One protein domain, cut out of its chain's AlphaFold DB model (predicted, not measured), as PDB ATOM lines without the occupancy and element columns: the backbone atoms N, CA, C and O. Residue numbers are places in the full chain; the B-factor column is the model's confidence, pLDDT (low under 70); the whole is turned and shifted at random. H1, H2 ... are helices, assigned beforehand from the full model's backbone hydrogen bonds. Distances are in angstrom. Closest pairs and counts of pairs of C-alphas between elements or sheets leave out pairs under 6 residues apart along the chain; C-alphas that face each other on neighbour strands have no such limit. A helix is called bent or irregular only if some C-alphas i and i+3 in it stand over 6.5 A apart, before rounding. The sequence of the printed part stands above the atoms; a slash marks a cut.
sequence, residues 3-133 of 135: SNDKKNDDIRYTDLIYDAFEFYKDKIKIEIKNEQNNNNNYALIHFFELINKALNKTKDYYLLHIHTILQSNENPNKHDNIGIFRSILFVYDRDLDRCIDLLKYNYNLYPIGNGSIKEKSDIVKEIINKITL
ATOM      1  N   SER A   3     -41.948 -22.022  -7.516       47.47
ATOM      2  CA  SER A   3     -40.975 -20.976  -7.858       47.47
ATOM      3  C   SER A   3     -39.842 -21.465  -8.761       47.47
ATOM      4  O   SER A   3     -39.312 -20.669  -9.528       47.47
ATOM      5  N   ASN A   4     -39.483 -22.753  -8.701       49.78
ATOM      6  CA  ASN A   4     -38.428 -23.313  -9.552       49.78
ATOM      7  C   ASN A   4     -38.922 -23.611 -10.973       49.78
ATOM      8  O   ASN A   4     -38.185 -23.351 -11.916       49.78
ATOM      9  N   ASP A   5     -40.165 -24.069 -11.136       55.16
ATOM     10  CA  ASP A   5     -40.704 -24.425 -12.456       55.16
ATOM     11  C   ASP A   5     -40.899 -23.187 -13.340       55.16
ATOM     12  O   ASP A   5     -40.419 -23.156 -14.466       55.16
ATOM     13  N   LYS A   6     -41.468 -22.103 -12.790       59.28
ATOM     14  CA  LYS A   6     -41.602 -20.828 -13.519       59.28
ATOM     15  C   LYS A   6     -40.254 -20.239 -13.935       59.28
ATOM     16  O   LYS A   6     -40.111 -19.764 -15.052       59.28
ATOM     17  N   LYS A   7     -39.259 -20.292 -13.042       60.84
ATOM     18  CA  LYS A   7     -37.910 -19.791 -13.328       60.84
ATOM     19  C   LYS A   7     -37.215 -20.624 -14.410       60.84
ATOM     20  O   LYS A   7     -36.480 -20.068 -15.218       60.84
ATOM     21  N   ASN A   8     -37.453 -21.935 -14.430       63.66
ATOM     22  CA  ASN A   8     -36.936 -22.818 -15.472       63.66
ATOM     23  C   ASN A   8     -37.596 -22.540 -16.826       63.66
ATOM     24  O   ASN A   8     -36.893 -22.509 -17.831       63.66
ATOM     25  N   ASP A   9     -38.904 -22.291 -16.865       68.31
ATOM     26  CA  ASP A   9     -39.599 -21.960 -18.112       68.31
ATOM     27  C   ASP A   9     -39.130 -20.618 -18.691       68.31
ATOM     28  O   ASP A   9     -38.880 -20.524 -19.892       68.31
ATOM     29  N   ASP A  10     -38.910 -19.610 -17.842       70.56
ATOM     30  CA  ASP A  10     -38.384 -18.308 -18.271       70.56
ATOM     31  C   ASP A  10     -37.014 -18.438 -18.945       70.56
ATOM     32  O   ASP A  10     -36.813 -17.905 -20.037       70.56
ATOM     33  N   ILE A  11     -36.103 -19.206 -18.336       77.25
ATOM     34  CA  ILE A  11     -34.769 -19.473 -18.895       77.25
ATOM     35  C   ILE A  11     -34.888 -20.171 -20.256       77.25
ATOM     36  O   ILE A  11     -34.207 -19.803 -21.212       77.25
ATOM     37  N   ARG A  12     -35.802 -21.138 -20.381       82.38
ATOM     38  CA  ARG A  12     -35.990 -21.899 -21.624       82.38
ATOM     39  C   ARG A  12     -36.504 -21.034 -22.769       82.38
ATOM     40  O   ARG A  12     -36.025 -21.180 -23.893       82.38
ATOM     41  N   TYR A  13     -37.442 -20.123 -22.507       86.06
ATOM     42  CA  TYR A  13     -37.910 -19.186 -23.529       86.06
ATOM     43  C   TYR A  13     -36.813 -18.204 -23.941       86.06
ATOM     44  O   TYR A  13     -36.658 -17.935 -25.133       86.06
ATOM     45  N   THR A  14     -36.032 -17.689 -22.986       88.19
ATOM     46  CA  THR A  14     -34.934 -16.767 -23.302       88.19
ATOM     47  C   THR A  14     -33.833 -17.439 -24.114       88.19
ATOM     48  O   THR A  14     -33.392 -16.862 -25.109       88.19
ATOM     49  N   ASP A  15     -33.444 -18.665 -23.756       88.75
ATOM     50  CA  ASP A  15     -32.410 -19.422 -24.471       88.75
ATOM     51  C   ASP A  15     -32.839 -19.699 -25.913       88.75
ATOM     52  O   ASP A  15     -32.078 -19.495 -26.855       88.75
ATOM     53  N   LEU A  16     -34.098 -20.086 -26.115       92.44
ATOM     54  CA  LEU A  16     -34.624 -20.381 -27.442       92.44
ATOM     55  C   LEU A  16     -34.768 -19.135 -28.319       92.44
ATOM     56  O   LEU A  16     -34.482 -19.192 -29.514       92.44
ATOM     57  N   ILE A  17     -35.179 -18.001 -27.748       93.56
ATOM     58  CA  ILE A  17     -35.181 -16.729 -28.479       93.56
ATOM     59  C   ILE A  17     -33.759 -16.361 -28.873       93.56
ATOM     60  O   ILE A  17     -33.519 -15.999 -30.023       93.56
ATOM     61  N   TYR A  18     -32.813 -16.471 -27.943       94.56
ATOM     62  CA  TYR A  18     -31.414 -16.208 -28.239       94.56
ATOM     63  C   TYR A  18     -30.922 -17.084 -29.400       94.56
ATOM     64  O   TYR A  18     -30.426 -16.546 -30.393       94.56
ATOM     65  N   ASP A  19     -31.149 -18.398 -29.322       93.88
ATOM     66  CA  ASP A  19     -30.773 -19.369 -30.351       93.88
ATOM     67  C   ASP A  19     -31.393 -19.027 -31.716       93.88
ATOM     68  O   ASP A  19     -30.693 -19.006 -32.731       93.88
ATOM     69  N   ALA A  20     -32.691 -18.707 -31.757       95.56
ATOM     70  CA  ALA A  20     -33.397 -18.384 -32.996       95.56
ATOM     71  C   ALA A  20     -32.829 -17.126 -33.676       95.56
ATOM     72  O   ALA A  20     -32.643 -17.088 -34.898       95.56
ATOM     73  N   PHE A  21     -32.524 -16.090 -32.891       96.81
ATOM     74  CA  PHE A  21     -31.934 -14.865 -33.420       96.81
ATOM     75  C   PHE A  21     -30.490 -15.065 -33.876       96.81
ATOM     76  O   PHE A  21     -30.129 -14.560 -34.941       96.81
ATOM     77  N   GLU A  22     -29.658 -15.773 -33.109       95.94
ATOM     78  CA  GLU A  22     -28.274 -16.026 -33.519       95.94
ATOM     79  C   GLU A  22     -28.215 -16.908 -34.770       95.94
ATOM     80  O   GLU A  22     -27.469 -16.576 -35.691       95.94
ATOM     81  N   PHE A  23     -29.086 -17.918 -34.890       94.50
ATOM     82  CA  PHE A  23     -29.224 -18.701 -36.121       94.50
ATOM     83  C   PHE A  23     -29.458 -17.804 -37.344       94.50
ATOM     84  O   PHE A  23     -28.749 -17.902 -38.348       94.50
ATOM     85  N   TYR A  24     -30.432 -16.892 -37.267       94.38
ATOM     86  CA  TYR A  24     -30.751 -16.014 -38.393       94.38
ATOM     87  C   TYR A  24     -29.628 -15.002 -38.675       94.38
ATOM     88  O   TYR A  24     -29.304 -14.726 -39.833       94.38
ATOM     89  N   LYS A  25     -28.983 -14.476 -37.629       95.06
ATOM     90  CA  LYS A  25     -27.828 -13.580 -37.770       95.06
ATOM     91  C   LYS A  25     -26.646 -14.271 -38.437       95.06
ATOM     92  O   LYS A  25     -25.986 -13.655 -39.269       95.06
ATOM     93  N   ASP A  26     -26.381 -15.529 -38.110       95.00
ATOM     94  CA  ASP A  26     -25.302 -16.287 -38.736       95.00
ATOM     95  C   ASP A  26     -25.569 -16.527 -40.220       95.00
ATOM     96  O   ASP A  26     -24.651 -16.387 -41.030       95.00
ATOM     97  N   LYS A  27     -26.829 -16.757 -40.614       92.56
ATOM     98  CA  LYS A  27     -27.209 -16.779 -42.035       92.56
ATOM     99  C   LYS A  27     -26.909 -15.447 -42.723       92.56
ATOM    100  O   LYS A  27     -26.281 -15.451 -43.773       92.56
ATOM    101  N   ILE A  28     -27.256 -14.312 -42.113       94.19
ATOM    102  CA  ILE A  28     -26.930 -12.990 -42.678       94.19
ATOM    103  C   ILE A  28     -25.419 -12.783 -42.803       94.19
ATOM    104  O   ILE A  28     -24.958 -12.282 -43.823       94.19
ATOM    105  N   LYS A  29     -24.630 -13.168 -41.793       94.50
ATOM    106  CA  LYS A  29     -23.161 -13.058 -41.859       94.50
ATOM    107  C   LYS A  29     -22.592 -13.870 -43.023       94.50
ATOM    108  O   LYS A  29     -21.663 -13.407 -43.683       94.50
ATOM    109  N   ILE A  30     -23.145 -15.058 -43.279       95.12
ATOM    110  CA  ILE A  30     -22.775 -15.882 -44.434       95.12
ATOM    111  C   ILE A  30     -23.118 -15.153 -45.738       95.12
ATOM    112  O   ILE A  30     -22.249 -15.057 -46.600       95.12
ATOM    113  N   GLU A  31     -24.318 -14.581 -45.862       93.88
ATOM    114  CA  GLU A  31     -24.711 -13.820 -47.059       93.88
ATOM    115  C   GLU A  31     -23.825 -12.588 -47.294       93.88
ATOM    116  O   GLU A  31     -23.372 -12.368 -48.414       93.88
ATOM    117  N   ILE A  32     -23.484 -11.833 -46.243       93.94
ATOM    118  CA  ILE A  32     -22.540 -10.706 -46.337       93.94
ATOM    119  C   ILE A  32     -21.186 -11.183 -46.866       93.94
ATOM    120  O   ILE A  32     -20.642 -10.587 -47.795       93.94
ATOM    121  N   LYS A  33     -20.642 -12.264 -46.294       95.56
ATOM    122  CA  LYS A  33     -19.348 -12.817 -46.710       95.56
ATOM    123  C   LYS A  33     -19.387 -13.309 -48.158       95.56
ATOM    124  O   LYS A  33     -18.432 -13.096 -48.901       95.56
ATOM    125  N   ASN A  34     -20.473 -13.962 -48.563       94.44
ATOM    126  CA  ASN A  34     -20.662 -14.415 -49.938       94.44
ATOM    127  C   ASN A  34     -20.715 -13.227 -50.903       94.44
ATOM    128  O   ASN A  34     -20.032 -13.240 -51.924       94.44
ATOM    129  N   GLU A  35     -21.462 -12.179 -50.556       94.94
ATOM    130  CA  GLU A  35     -21.573 -10.981 -51.386       94.94
ATOM    131  C   GLU A  35     -20.225 -10.264 -51.527       94.94
ATOM    132  O   GLU A  35     -19.837  -9.916 -52.641       94.94
ATOM    133  N   GLN A  36     -19.467 -10.124 -50.434       93.62
ATOM    134  CA  GLN A  36     -18.108  -9.566 -50.436       93.62
ATOM    135  C   GLN A  36     -17.154 -10.330 -51.363       93.62
ATOM    136  O   GLN A  36     -16.358  -9.711 -52.065       93.62
ATOM    137  N   ASN A  37     -17.240 -11.663 -51.378       93.94
ATOM    138  CA  ASN A  37     -16.361 -12.507 -52.191       93.94
ATOM    139  C   ASN A  37     -16.753 -12.543 -53.676       93.94
ATOM    140  O   ASN A  37     -15.888 -12.784 -54.514       93.94
ATOM    141  N   ASN A  38     -18.035 -12.351 -53.995       91.12
ATOM    142  CA  ASN A  38     -18.554 -12.522 -55.352       91.12
ATOM    143  C   ASN A  38     -18.540 -11.212 -56.149       91.12
ATOM    144  O   ASN A  38     -17.821 -11.096 -57.137       91.12
ATOM    145  N   ASN A  39     -19.345 -10.236 -55.722       87.44
ATOM    146  CA  ASN A  39     -19.592  -8.999 -56.473       87.44
ATOM    147  C   ASN A  39     -19.228  -7.739 -55.681       87.44
ATOM    148  O   ASN A  39     -19.154  -6.654 -56.255       87.44
ATOM    149  N   ASN A  40     -19.018  -7.878 -54.369       89.94
ATOM    150  CA  ASN A  40     -18.726  -6.801 -53.432       89.94
ATOM    151  C   ASN A  40     -19.710  -5.621 -53.556       89.94
ATOM    152  O   ASN A  40     -19.320  -4.451 -53.550       89.94
ATOM    153  N   ASN A  41     -21.009  -5.917 -53.699       95.19
ATOM    154  CA  ASN A  41     -22.031  -4.884 -53.799       95.19
ATOM    155  C   ASN A  41     -22.241  -4.197 -52.443       95.19
ATOM    156  O   ASN A  41     -22.973  -4.681 -51.576       95.19
ATOM    157  N   TYR A  42     -21.640  -3.018 -52.285       93.38
ATOM    158  CA  TYR A  42     -21.711  -2.225 -51.057       93.38
ATOM    159  C   TYR A  42     -23.136  -1.902 -50.602       93.38
ATOM    160  O   TYR A  42     -23.396  -1.882 -49.400       93.38
ATOM    161  N   ALA A  43     -24.068  -1.663 -51.528       95.06
ATOM    162  CA  ALA A  43     -25.448  -1.347 -51.165       95.06
ATOM    163  C   ALA A  43     -26.150  -2.559 -50.536       95.06
ATOM    164  O   ALA A  43     -26.853  -2.414 -49.534       95.06
ATOM    165  N   LEU A  44     -25.921  -3.754 -51.090       94.06
ATOM    166  CA  LEU A  44     -26.488  -4.995 -50.567       94.06
ATOM    167  C   LEU A  44     -25.838  -5.399 -49.234       94.06
ATOM    168  O   LEU A  44     -26.542  -5.773 -48.298       94.06
ATOM    169  N   ILE A  45     -24.517  -5.240 -49.112       94.75
ATOM    170  CA  ILE A  45     -23.789  -5.457 -47.852       94.75
ATOM    171  C   ILE A  45     -24.335  -4.534 -46.756       94.75
ATOM    172  O   ILE A  45     -24.737  -5.008 -45.695       94.75
ATOM    173  N   HIS A  46     -24.438  -3.231 -47.033       95.44
ATOM    174  CA  HIS A  46     -24.979  -2.262 -46.081       95.44
ATOM    175  C   HIS A  46     -26.436  -2.577 -45.705       95.44
ATOM    176  O   HIS A  46     -26.823  -2.470 -44.541       95.44
ATOM    177  N   PHE A  47     -27.255  -3.023 -46.661       95.12
ATOM    178  CA  PHE A  47     -28.615  -3.482 -46.380       95.12
ATOM    179  C   PHE A  47     -28.637  -4.659 -45.389       95.12
ATOM    180  O   PHE A  47     -29.382  -4.618 -44.407       95.12
ATOM    181  N   PHE A  48     -27.789  -5.672 -45.581       95.25
ATOM    182  CA  PHE A  48     -27.675  -6.789 -44.641       95.25
ATOM    183  C   PHE A  48     -27.171  -6.362 -43.255       95.25
ATOM    184  O   PHE A  48     -27.670  -6.855 -42.239       95.25
ATOM    185  N   GLU A  49     -26.238  -5.414 -43.181       94.19
ATOM    186  CA  GLU A  49     -25.774  -4.847 -41.909       94.19
ATOM    187  C   GLU A  49     -26.896  -4.115 -41.157       94.19
ATOM    188  O   GLU A  49     -27.036  -4.271 -39.938       94.19
ATOM    189  N   LEU A  50     -27.745  -3.368 -41.872       94.25
ATOM    190  CA  LEU A  50     -28.929  -2.732 -41.292       94.25
ATOM    191  C   LEU A  50     -29.922  -3.765 -40.747       94.25
ATOM    192  O   LEU A  50     -30.431  -3.577 -39.637       94.25
ATOM    193  N   ILE A  51     -30.153  -4.869 -41.470       93.38
ATOM    194  CA  ILE A  51     -30.973  -5.981 -40.963       93.38
ATOM    195  C   ILE A  51     -30.353  -6.534 -39.678       93.38
ATOM    196  O   ILE A  51     -31.043  -6.634 -38.667       93.38
ATOM    197  N   ASN A  52     -29.053  -6.833 -39.668       92.50
ATOM    198  CA  ASN A  52     -28.367  -7.370 -38.490       92.50
ATOM    199  C   ASN A  52     -28.501  -6.442 -37.263       92.50
ATOM    200  O   ASN A  52     -28.758  -6.893 -36.144       92.50
ATOM    201  N   LYS A  53     -28.419  -5.122 -37.468       92.81
ATOM    202  CA  LYS A  53     -28.652  -4.127 -36.411       92.81
ATOM    203  C   LYS A  53     -30.103  -4.130 -35.912       92.81
ATOM    204  O   LYS A  53     -30.323  -4.040 -34.704       92.81
ATOM    205  N   ALA A  54     -31.081  -4.232 -36.812       91.31
ATOM    206  CA  ALA A  54     -32.496  -4.325 -36.450       91.31
ATOM    207  C   ALA A  54     -32.807  -5.617 -35.674       91.31
ATOM    208  O   ALA A  54     -33.564  -5.587 -34.702       91.31
ATOM    209  N   LEU A  55     -32.168  -6.729 -36.046       94.25
ATOM    210  CA  LEU A  55     -32.288  -8.005 -35.347       94.25
ATOM    211  C   LEU A  55     -31.764  -7.929 -33.919       94.25
ATOM    212  O   LEU A  55     -32.453  -8.402 -33.028       94.25
ATOM    213  N   ASN A  56     -30.612  -7.294 -33.673       92.81
ATOM    214  CA  ASN A  56     -30.103  -7.130 -32.305       92.81
ATOM    215  C   ASN A  56     -31.092  -6.353 -31.425       92.81
ATOM    216  O   ASN A  56     -31.460  -6.828 -30.359       92.81
ATOM    217  N   LYS A  57     -31.605  -5.216 -31.916       92.50
ATOM    218  CA  LYS A  57     -32.609  -4.431 -31.179       92.50
ATOM    219  C   LYS A  57     -33.877  -5.234 -30.889       92.50
ATOM    220  O   LYS A  57     -34.425  -5.152 -29.796       92.50
ATOM    221  N   THR A  58     -34.344  -5.995 -31.878       94.00
ATOM    222  CA  THR A  58     -35.541  -6.828 -31.728       94.00
ATOM    223  C   THR A  58     -35.277  -7.956 -30.730       94.00
ATOM    224  O   THR A  58     -36.091  -8.175 -29.842       94.00
ATOM    225  N   LYS A  59     -34.118  -8.619 -30.801       95.38
ATOM    226  CA  LYS A  59     -33.711  -9.666 -29.858       95.38
ATOM    227  C   LYS A  59     -33.750  -9.159 -28.422       95.38
ATOM    228  O   LYS A  59     -34.406  -9.771 -27.589       95.38
ATOM    229  N   ASP A  60     -33.087  -8.036 -28.157       93.62
ATOM    230  CA  ASP A  60     -32.968  -7.481 -26.807       93.62
ATOM    231  C   ASP A  60     -34.345  -7.124 -26.226       93.62
ATOM    232  O   ASP A  60     -34.623  -7.420 -25.064       93.62
ATOM    233  N   TYR A  61     -35.242  -6.573 -27.054       93.06
ATOM    234  CA  TYR A  61     -36.630  -6.314 -26.666       93.06
ATOM    235  C   TYR A  61     -37.363  -7.604 -26.268       93.06
ATOM    236  O   TYR A  61     -37.937  -7.682 -25.183       93.06
ATOM    237  N   TYR A  62     -37.345  -8.636 -27.118       91.81
ATOM    238  CA  TYR A  62     -38.087  -9.867 -26.828       91.81
ATOM    239  C   TYR A  62     -37.456 -10.668 -25.686       91.81
ATOM    240  O   TYR A  62     -38.198 -11.224 -24.890       91.81
ATOM    241  N   LEU A  63     -36.131 -10.667 -25.514       91.94
ATOM    242  CA  LEU A  63     -35.497 -11.281 -24.341       91.94
ATOM    243  C   LEU A  63     -35.970 -10.642 -23.026       91.94
ATOM    244  O   LEU A  63     -36.172 -11.351 -22.044       91.94
ATOM    245  N   LEU A  64     -36.188  -9.324 -23.013       89.50
ATOM    246  CA  LEU A  64     -36.657  -8.606 -21.826       89.50
ATOM    247  C   LEU A  64     -38.157  -8.806 -21.557       89.50
ATOM    248  O   LEU A  64     -38.585  -8.800 -20.404       89.50
ATOM    249  N   HIS A  65     -38.961  -8.956 -22.612       87.62
ATOM    250  CA  HIS A  65     -40.423  -8.890 -22.522       87.62
ATOM    251  C   HIS A  65     -41.149 -10.209 -22.795       87.62
ATOM    252  O   HIS A  65     -42.366 -10.260 -22.610       87.62
ATOM    253  N   ILE A  66     -40.452 -11.280 -23.201       86.56
ATOM    254  CA  ILE A  66     -41.100 -12.529 -23.628       86.56
ATOM    255  C   ILE A  66     -42.031 -13.102 -22.565       86.56
ATOM    256  O   ILE A  66     -43.125 -13.543 -22.899       86.56
ATOM    257  N   HIS A  67     -41.649 -13.043 -21.289       81.69
ATOM    258  CA  HIS A  67     -42.491 -13.555 -20.213       81.69
ATOM    259  C   HIS A  67     -43.867 -12.882 -20.210       81.69
ATOM    260  O   HIS A  67     -44.882 -13.573 -20.185       81.69
ATOM    261  N   THR A  68     -43.907 -11.549 -20.285       82.38
ATOM    262  CA  THR A  68     -45.152 -10.769 -20.330       82.38
ATOM    263  C   THR A  68     -45.952 -11.102 -21.587       82.38
ATOM    264  O   THR A  68     -47.131 -11.440 -21.485       82.38
ATOM    265  N   ILE A  69     -45.274 -11.155 -22.739       83.81
ATOM    266  CA  ILE A  69     -45.880 -11.433 -24.051       83.81
ATOM    267  C   ILE A  69     -46.573 -12.799 -24.079       83.81
ATOM    268  O   ILE A  69     -47.610 -12.963 -24.722       83.81
ATOM    269  N   LEU A  70     -46.007 -13.796 -23.392       82.12
ATOM    270  CA  LEU A  70     -46.557 -15.150 -23.331       82.12
ATOM    271  C   LEU A  70     -47.689 -15.314 -22.299       82.12
ATOM    272  O   LEU A  70     -48.275 -16.400 -22.226       82.12
ATOM    273  N   GLN A  71     -48.035 -14.278 -21.525       78.44
ATOM    274  CA  GLN A  71     -49.190 -14.304 -20.625       78.44
ATOM    275  C   GLN A  71     -50.507 -14.140 -21.403       78.44
ATOM    276  O   GLN A  71     -50.626 -13.368 -22.352       78.44
ATOM    277  N   SER A  72     -51.550 -14.850 -20.966       61.34
ATOM    278  CA  SER A  72     -52.801 -15.090 -21.710       61.34
ATOM    279  C   SER A  72     -53.609 -13.839 -22.110       61.34
ATOM    280  O   SER A  72     -54.477 -13.908 -22.986       61.34
ATOM    281  N   ASN A  73     -53.314 -12.668 -21.543       67.50
ATOM    282  CA  ASN A  73     -54.136 -11.467 -21.713       67.50
ATOM    283  C   ASN A  73     -53.510 -10.383 -22.601       67.50
ATOM    284  O   ASN A  73     -54.224  -9.464 -23.003       67.50
ATOM    285  N   GLU A  74     -52.244 -10.503 -22.997       75.06
ATOM    286  CA  GLU A  74     -51.599  -9.485 -23.833       75.06
ATOM    287  C   GLU A  74     -51.968  -9.656 -25.319       75.06
ATOM    288  O   GLU A  74     -52.326 -10.750 -25.760       75.06
ATOM    289  N   ASN A  75     -51.994  -8.565 -26.093       83.19
ATOM    290  CA  ASN A  75     -52.178  -8.634 -27.546       83.19
ATOM    291  C   ASN A  75     -50.789  -8.589 -28.202       83.19
ATOM    292  O   ASN A  75     -50.208  -7.502 -28.240       83.19
ATOM    293  N   PRO A  76     -50.293  -9.699 -28.781       80.19
ATOM    294  CA  PRO A  76     -48.960  -9.765 -29.379       80.19
ATOM    295  C   PRO A  76     -48.722  -8.706 -30.464       80.19
ATOM    296  O   PRO A  76     -47.600  -8.256 -30.666       80.19
ATOM    297  N   ASN A  77     -49.783  -8.257 -31.146       83.25
ATOM    298  CA  ASN A  77     -49.684  -7.247 -32.203       83.25
ATOM    299  C   ASN A  77     -49.391  -5.829 -31.685       83.25
ATOM    300  O   ASN A  77     -49.165  -4.936 -32.496       83.25
ATOM    301  N   LYS A  78     -49.424  -5.601 -30.366       85.31
ATOM    302  CA  LYS A  78     -49.051  -4.316 -29.757       85.31
ATOM    303  C   LYS A  78     -47.545  -4.171 -29.538       85.31
ATOM    304  O   LYS A  78     -47.104  -3.075 -29.217       85.31
ATOM    305  N   HIS A  79     -46.781  -5.251 -29.687       85.56
ATOM    306  CA  HIS A  79     -45.340  -5.230 -29.479       85.56
ATOM    307  C   HIS A  79     -44.607  -4.798 -30.742       85.56
ATOM    308  O   HIS A  79     -44.930  -5.220 -31.858       85.56
ATOM    309  N   ASP A  80     -43.576  -3.985 -30.546       84.56
ATOM    310  CA  ASP A  80     -42.739  -3.509 -31.633       84.56
ATOM    311  C   ASP A  80     -42.089  -4.682 -32.372       84.56
ATOM    312  O   ASP A  80     -41.704  -5.701 -31.789       84.56
ATOM    313  N   ASN A  81     -41.957  -4.533 -33.692       88.50
ATOM    314  CA  ASN A  81     -41.264  -5.493 -34.552       88.50
ATOM    315  C   ASN A  81     -41.784  -6.944 -34.445       88.50
ATOM    316  O   ASN A  81     -41.062  -7.883 -34.779       88.50
ATOM    317  N   ILE A  82     -43.048  -7.151 -34.048       89.69
ATOM    318  CA  ILE A  82     -43.651  -8.492 -33.930       89.69
ATOM    319  C   ILE A  82     -43.584  -9.295 -35.233       89.69
ATOM    320  O   ILE A  82     -43.403 -10.510 -35.210       89.69
ATOM    321  N   GLY A  83     -43.660  -8.625 -36.387       89.88
ATOM    322  CA  GLY A  83     -43.477  -9.263 -37.691       89.88
ATOM    323  C   GLY A  83     -42.074  -9.848 -37.881       89.88
ATOM    324  O   GLY A  83     -41.941 -10.962 -38.389       89.88
ATOM    325  N   ILE A  84     -41.034  -9.142 -37.421       92.06
ATOM    326  CA  ILE A  84     -39.645  -9.622 -37.448       92.06
ATOM    327  C   ILE A  84     -39.509 -10.830 -36.521       92.06
ATOM    328  O   ILE A  84     -39.013 -11.869 -36.947       92.06
ATOM    329  N   PHE A  85     -40.017 -10.727 -35.290       93.56
ATOM    330  CA  PHE A  85     -39.951 -11.820 -34.321       93.56
ATOM    331  C   PHE A  85     -40.637 -13.096 -34.827       93.56
ATOM    332  O   PHE A  85     -40.024 -14.162 -34.839       93.56
ATOM    333  N   ARG A  86     -41.868 -12.976 -35.348       92.88
ATOM    334  CA  ARG A  86     -42.586 -14.088 -35.990       92.88
ATOM    335  C   ARG A  86     -41.771 -14.704 -37.123       92.88
ATOM    336  O   ARG A  86     -41.632 -15.918 -37.176       92.88
ATOM    337  N   SER A  87     -41.215 -13.877 -38.009       93.00
ATOM    338  CA  SER A  87     -40.450 -14.356 -39.168       93.00
ATOM    339  C   SER A  87     -39.225 -15.171 -38.748       93.00
ATOM    340  O   SER A  87     -38.969 -16.226 -39.323       93.00
ATOM    341  N   ILE A  88     -38.506 -14.719 -37.719       95.44
ATOM    342  CA  ILE A  88     -37.341 -15.427 -37.172       95.44
ATOM    343  C   ILE A  88     -37.755 -16.778 -36.599       95.44
ATOM    344  O   ILE A  88     -37.156 -17.791 -36.952       95.44
ATOM    345  N   LEU A  89     -38.798 -16.804 -35.768       95.06
ATOM    346  CA  LEU A  89     -39.281 -18.046 -35.170       95.06
ATOM    347  C   LEU A  89     -39.778 -19.032 -36.229       95.06
ATOM    348  O   LEU A  89     -39.444 -20.205 -36.144       95.06
ATOM    349  N   PHE A  90     -40.498 -18.576 -37.259       94.56
ATOM    350  CA  PHE A  90     -40.931 -19.443 -38.362       94.56
ATOM    351  C   PHE A  90     -39.759 -20.045 -39.137       94.56
ATOM    352  O   PHE A  90     -39.803 -21.209 -39.532       94.56
ATOM    353  N   VAL A  91     -38.714 -19.260 -39.399       94.12
ATOM    354  CA  VAL A  91     -37.522 -19.769 -40.085       94.12
ATOM    355  C   VAL A  91     -36.796 -20.785 -39.207       94.12
ATOM    356  O   VAL A  91     -36.403 -21.835 -39.712       94.12
ATOM    357  N   TYR A  92     -36.663 -20.495 -37.913       96.00
ATOM    358  CA  TYR A  92     -36.013 -21.384 -36.959       96.00
ATOM    359  C   TYR A  92     -36.796 -22.691 -36.759       96.00
ATOM    360  O   TYR A  92     -36.202 -23.761 -36.812       96.00
ATOM    361  N   ASP A  93     -38.126 -22.633 -36.648       95.56
ATOM    362  CA  ASP A  93     -39.001 -23.811 -36.549       95.56
ATOM    363  C   ASP A  93     -38.803 -24.778 -37.722       95.56
ATOM    364  O   ASP A  93     -38.583 -25.972 -37.532       95.56
ATOM    365  N   ARG A  94     -38.779 -24.247 -38.954       94.75
ATOM    366  CA  ARG A  94     -38.549 -25.070 -40.151       94.75
ATOM    367  C   ARG A  94     -37.165 -25.716 -40.176       94.75
ATOM    368  O   ARG A  94     -37.022 -26.813 -40.716       94.75
ATOM    369  N   ASP A  95     -36.146 -25.045 -39.642       94.56
ATOM    370  CA  ASP A  95     -34.803 -25.621 -39.537       94.56
ATOM    371  C   ASP A  95     -34.759 -26.745 -38.492       94.56
ATOM    372  O   ASP A  95     -34.201 -27.812 -38.759       94.56
ATOM    373  N   LEU A  96     -35.428 -26.559 -37.349       94.25
ATOM    374  CA  LEU A  96     -35.565 -27.589 -36.318       94.25
ATOM    375  C   LEU A  96     -36.311 -28.820 -36.843       94.25
ATOM    376  O   LEU A  96     -35.829 -29.938 -36.653       94.25
ATOM    377  N   ASP A  97     -37.427 -28.632 -37.552       93.81
ATOM    378  CA  ASP A  97     -38.176 -29.723 -38.190       93.81
ATOM    379  C   ASP A  97     -37.295 -30.494 -39.182       93.81
ATOM    380  O   ASP A  97     -37.202 -31.724 -39.115       93.81
ATOM    381  N   ARG A  98     -36.545 -29.781 -40.032       92.06
ATOM    382  CA  ARG A  98     -35.585 -30.403 -40.954       92.06
ATOM    383  C   ARG A  98     -34.519 -31.212 -40.212       92.06
ATOM    384  O   ARG A  98     -34.154 -32.300 -40.659       92.06
ATOM    385  N   CYS A  99     -33.995 -30.699 -39.104       91.50
ATOM    386  CA  CYS A  99     -33.002 -31.414 -38.312       91.50
ATOM    387  C   CYS A  99     -33.587 -32.659 -37.632       91.50
ATOM    388  O   CYS A  99     -32.927 -33.698 -37.596       91.50
ATOM    389  N   ILE A 100     -34.821 -32.589 -37.128       91.69
ATOM    390  CA  ILE A 100     -35.533 -33.743 -36.563       91.69
ATOM    391  C   ILE A 100     -35.691 -34.837 -37.622       91.69
ATOM    392  O   ILE A 100     -35.422 -36.005 -37.331       91.69
ATOM    393  N   ASP A 101     -36.090 -34.468 -38.839       91.62
ATOM    394  CA  ASP A 101     -36.232 -35.409 -39.948       91.62
ATOM    395  C   ASP A 101     -34.887 -36.041 -40.320       91.62
ATOM    396  O   ASP A 101     -34.791 -37.265 -40.411       91.62
ATOM    397  N   LEU A 102     -33.819 -35.246 -40.446       91.62
ATOM    398  CA  LEU A 102     -32.474 -35.770 -40.712       91.62
ATOM    399  C   LEU A 102     -32.028 -36.773 -39.641       91.62
ATOM    400  O   LEU A 102     -31.532 -37.847 -39.976       91.62
ATOM    401  N   LEU A 103     -32.222 -36.458 -38.360       89.31
ATOM    402  CA  LEU A 103     -31.831 -37.346 -37.262       89.31
ATOM    403  C   LEU A 103     -32.615 -38.662 -37.277       89.31
ATOM    404  O   LEU A 103     -32.016 -39.726 -37.116       89.31
ATOM    405  N   LYS A 104     -33.926 -38.604 -37.524       87.81
ATOM    406  CA  LYS A 104     -34.779 -39.797 -37.585       87.81
ATOM    407  C   LYS A 104     -34.466 -40.666 -38.798       87.81
ATOM    408  O   LYS A 104     -34.266 -41.865 -38.643       87.81
ATOM    409  N   TYR A 105     -34.428 -40.077 -39.991       86.88
ATOM    410  CA  TYR A 105     -34.371 -40.840 -41.239       86.88
ATOM    411  C   TYR A 105     -32.949 -41.208 -41.663       86.88
ATOM    412  O   TYR A 105     -32.752 -42.293 -42.203       86.88
ATOM    413  N   ASN A 106     -31.954 -40.357 -41.393       87.25
ATOM    414  CA  ASN A 106     -30.583 -40.609 -41.848       87.25
ATOM    415  C   ASN A 106     -29.709 -41.248 -40.767       87.25
ATOM    416  O   ASN A 106     -28.737 -41.923 -41.098       87.25
ATOM    417  N   TYR A 107     -30.037 -41.036 -39.489       82.00
ATOM    418  CA  TYR A 107     -29.206 -41.488 -38.370       82.00
ATOM    419  C   TYR A 107     -29.928 -42.437 -37.403       82.00
ATOM    420  O   TYR A 107     -29.286 -42.957 -36.494       82.00
ATOM    421  N   ASN A 108     -31.230 -42.692 -37.593       83.12
ATOM    422  CA  ASN A 108     -32.067 -43.496 -36.691       83.12
ATOM    423  C   ASN A 108     -31.962 -43.052 -35.215       83.12
ATOM    424  O   ASN A 108     -32.007 -43.862 -34.288       83.12
ATOM    425  N   LEU A 109     -31.772 -41.744 -35.005       84.50
ATOM    426  CA  LEU A 109     -31.676 -41.116 -33.695       84.50
ATOM    427  C   LEU A 109     -33.028 -40.517 -33.313       84.50
ATOM    428  O   LEU A 109     -33.687 -39.850 -34.112       84.50
ATOM    429  N   TYR A 110     -33.412 -40.705 -32.054       79.94
ATOM    430  CA  TYR A 110     -34.615 -40.114 -31.479       79.94
ATOM    431  C   TYR A 110     -34.220 -38.905 -30.629       79.94
ATOM    432  O   TYR A 110     -33.719 -39.089 -29.519       79.94
ATOM    433  N   PRO A 111     -34.425 -37.667 -31.111       77.50
ATOM    434  CA  PRO A 111     -33.994 -36.480 -30.387       77.50
ATOM    435  C   PRO A 111     -34.987 -36.136 -29.273       77.50
ATOM    436  O   PRO A 111     -35.753 -35.192 -29.405       77.50
ATOM    437  N   ILE A 112     -35.027 -36.922 -28.202       80.31
ATOM    438  CA  ILE A 112     -35.969 -36.758 -27.086       80.31
ATOM    439  C   ILE A 112     -35.178 -36.483 -25.801       80.31
ATOM    440  O   ILE A 112     -34.088 -37.021 -25.618       80.31
ATOM    441  N   GLY A 113     -35.732 -35.656 -24.912       78.56
ATOM    442  CA  GLY A 113     -35.142 -35.293 -23.620       78.56
ATOM    443  C   GLY A 113     -34.946 -33.785 -23.462       78.56
ATOM    444  O   GLY A 113     -35.156 -33.022 -24.407       78.56
ATOM    445  N   ASN A 114     -34.532 -33.367 -22.266       75.31
ATOM    446  CA  ASN A 114     -34.273 -31.960 -21.966       75.31
ATOM    447  C   ASN A 114     -33.091 -31.441 -22.804       75.31
ATOM    448  O   ASN A 114     -32.051 -32.092 -22.895       75.31
ATOM    449  N   GLY A 115     -33.256 -30.278 -23.422       77.25
ATOM    450  CA  GLY A 115     -32.323 -29.668 -24.366       77.25
ATOM    451  C   GLY A 115     -32.337 -30.293 -25.765       77.25
ATOM    452  O   GLY A 115     -31.568 -29.860 -26.626       77.25
ATOM    453  N   SER A 116     -33.182 -31.300 -26.021       86.62
ATOM    454  CA  SER A 116     -33.237 -31.965 -27.326       86.62
ATOM    455  C   SER A 116     -33.802 -31.055 -28.417       86.62
ATOM    456  O   SER A 116     -34.577 -30.136 -28.159       86.62
ATOM    457  N   ILE A 117     -33.466 -31.353 -29.675       88.06
ATOM    458  CA  ILE A 117     -33.969 -30.570 -30.809       88.06
ATOM    459  C   ILE A 117     -35.494 -30.660 -30.963       88.06
ATOM    460  O   ILE A 117     -36.124 -29.703 -31.405       88.06
ATOM    461  N   LYS A 118     -36.098 -31.777 -30.533       89.25
ATOM    462  CA  LYS A 118     -37.554 -31.925 -30.492       89.25
ATOM    463  C   LYS A 118     -38.166 -31.005 -29.450       89.25
ATOM    464  O   LYS A 118     -39.103 -30.290 -29.764       89.25
ATOM    465  N   GLU A 119     -37.605 -30.985 -28.245       89.50
ATOM    466  CA  GLU A 119     -38.088 -30.103 -27.187       89.50
ATOM    467  C   GLU A 119     -37.972 -28.628 -27.597       89.50
ATOM    468  O   GLU A 119     -38.917 -27.866 -27.414       89.50
ATOM    469  N   LYS A 120     -36.859 -28.235 -28.231       91.19
ATOM    470  CA  LYS A 120     -36.721 -26.889 -28.805       91.19
ATOM    471  C   LYS A 120     -37.819 -26.596 -29.836       91.19
ATOM    472  O   LYS A 120     -38.430 -25.536 -29.759       91.19
ATOM    473  N   SER A 121     -38.101 -27.521 -30.759       93.00
ATOM    474  CA  SER A 121     -39.180 -27.354 -31.751       93.00
ATOM    475  C   SER A 121     -40.551 -27.208 -31.089       93.00
ATOM    476  O   SER A 121     -41.304 -26.300 -31.439       93.00
ATOM    477  N   ASP A 122     -40.854 -28.038 -30.091       91.88
ATOM    478  CA  ASP A 122     -42.128 -27.993 -29.371       91.88
ATOM    479  C   ASP A 122     -42.326 -26.626 -28.680       91.88
ATOM    480  O   ASP A 122     -43.391 -26.015 -28.806       91.88
ATOM    481  N   ILE A 123     -41.280 -26.090 -28.037       91.50
ATOM    482  CA  ILE A 123     -41.318 -24.758 -27.414       91.50
ATOM    483  C   ILE A 123     -41.451 -23.650 -28.470       91.50
ATOM    484  O   ILE A 123     -42.243 -22.725 -28.285       91.50
ATOM    485  N   VAL A 124     -40.714 -23.715 -29.590       94.06
ATOM    486  CA  VAL A 124     -40.827 -22.713 -30.670       94.06
ATOM    487  C   VAL A 124     -42.270 -22.658 -31.173       94.06
ATOM    488  O   VAL A 124     -42.840 -21.570 -31.285       94.06
ATOM    489  N   LYS A 125     -42.885 -23.819 -31.423       93.12
ATOM    490  CA  LYS A 125     -44.284 -23.930 -31.857       93.12
ATOM    491  C   LYS A 125     -45.245 -23.359 -30.822       93.12
ATOM    492  O   LYS A 125     -46.189 -22.661 -31.192       93.12
ATOM    493  N   GLU A 126     -44.999 -23.591 -29.535       91.06
ATOM    494  CA  GLU A 126     -45.784 -22.984 -28.459       91.06
ATOM    495  C   GLU A 126     -45.727 -21.448 -28.506       91.06
ATOM    496  O   GLU A 126     -46.775 -20.791 -28.489       91.06
ATOM    497  N   ILE A 127     -44.524 -20.873 -28.612       91.12
ATOM    498  CA  ILE A 127     -44.335 -19.419 -28.708       91.12
ATOM    499  C   ILE A 127     -45.054 -18.882 -29.945       91.12
ATOM    500  O   ILE A 127     -45.836 -17.940 -29.824       91.12
ATOM    501  N   ILE A 128     -44.833 -19.491 -31.118       92.06
ATOM    502  CA  ILE A 128     -45.475 -19.096 -32.381       92.06
ATOM    503  C   ILE A 128     -46.995 -19.079 -32.226       92.06
ATOM    504  O   ILE A 128     -47.634 -18.100 -32.618       92.06
ATOM    505  N   ASN A 129     -47.578 -20.120 -31.632       89.50
ATOM    506  CA  ASN A 129     -49.017 -20.199 -31.401       89.50
ATOM    507  C   ASN A 129     -49.507 -19.046 -30.517       89.50
ATOM    508  O   ASN A 129     -50.451 -18.351 -30.896       89.50
ATOM    509  N   LYS A 130     -48.832 -18.779 -29.391       87.44
ATOM    510  CA  LYS A 130     -49.182 -17.676 -28.480       87.44
ATOM    511  C   LYS A 130     -49.095 -16.306 -29.149       87.44
ATOM    512  O   LYS A 130     -49.967 -15.470 -28.936       87.44
ATOM    513  N   ILE A 131     -48.080 -16.077 -29.983       86.62
ATOM    514  CA  ILE A 131     -47.885 -14.772 -30.626       86.62
ATOM    515  C   ILE A 131     -48.656 -14.608 -31.936       86.62
ATOM    516  O   ILE A 131     -48.746 -13.489 -32.430       86.62
ATOM    517  N   THR A 132     -49.183 -15.678 -32.534       83.88
ATOM    518  CA  THR A 132     -49.933 -15.634 -33.807       83.88
ATOM    519  C   THR A 132     -51.446 -15.649 -33.573       83.88
ATOM    520  O   THR A 132     -52.200 -15.119 -34.389       83.88
ATOM    521  N   LEU A 133     -51.906 -16.178 -32.433       66.62
ATOM    522  CA  LEU A 133     -53.316 -16.210 -32.052       66.62
ATOM    523  C   LEU A 133     -53.745 -14.947 -31.290       66.62
ATOM    524  O   LEU A 133     -53.347 -14.719 -30.152       66.62
TER     525      LEU A 133
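What this domain is: This is residues 3 to 133 of the 135 residues of an uncharacterized protein of Nitrosopumilus sp (UniProt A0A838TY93). Two helical hairpins are crossed at about right angles: H1 and H2 run side by side as a long hairpin, and the shorter hairpin of H3 and H4 packs across one side of it. H3 crosses both H1 and H2, while H4 crosses H1. The printed part has 131 residues, with four named helices, H1 to H4 in chain order, and no named strand; the class is all helix. It is only just compact, close to loose, with a radius of gyration of the C-alphas of 16.6 A and spans of 52 by 43 by 25 A.

Where its parts are: H1, residues 3 to 38, begins with C-alpha 3 at (-40.975, -20.976, -7.858) and is 53.2 A long from first to last C-alpha. H2, residues 42 to 69, is 37.4 A long; it has a kink of 48 degrees near residue 63 and is irregular, with C-alphas 64 and 67 7.8 A apart. H3, residues 82 to 107, is 36.3 A long. H4, residues 117 to 132, is 22.1 A long and ends with C-alpha 132 at (-49.933, -15.634, -33.807).

How they stand to each other: H1 and H2 form a hairpin and touch at a shallow tilt of 4 degrees, opposite ways; their closest C-alphas, Ile 32 and Ile 45, are 5.6 A apart. H3 touches H1 about perpendicular, at 89 degrees, closest at the C-alphas of Ala 20 and Tyr 92, 5.6 A. H3 also touches H2, with residues 84 to 85 alone, closest at the C-alphas of Thr 58 and Phe 85, 7.1 A. H3 and H4 form a hairpin and touch at a shallow tilt of 27 degrees, opposite ways, closest at the C-alphas of Leu 96 and Ser 121, 5.8 A. H4 touches H1, closest at the C-alphas of Leu 16 and Lys 120, 7.0 A. H2 and H4 are close but not clearly touching. Each O i to N i+4 pair is within hydrogen-bond range in H3 and H4, against 31 of 32 in H1 and 22 of 24 in H2.

The domain as a whole: The C-alphas farthest apart, those of Ser 3 and Asn 39, are 54.4 A apart. The printed part has no cut; the link from H2 to H3, residues 70 to 81, is long. The mean pLDDT of the printed part is 87.7, with residues 3 to 9, 72 to 73 and 133 under 70.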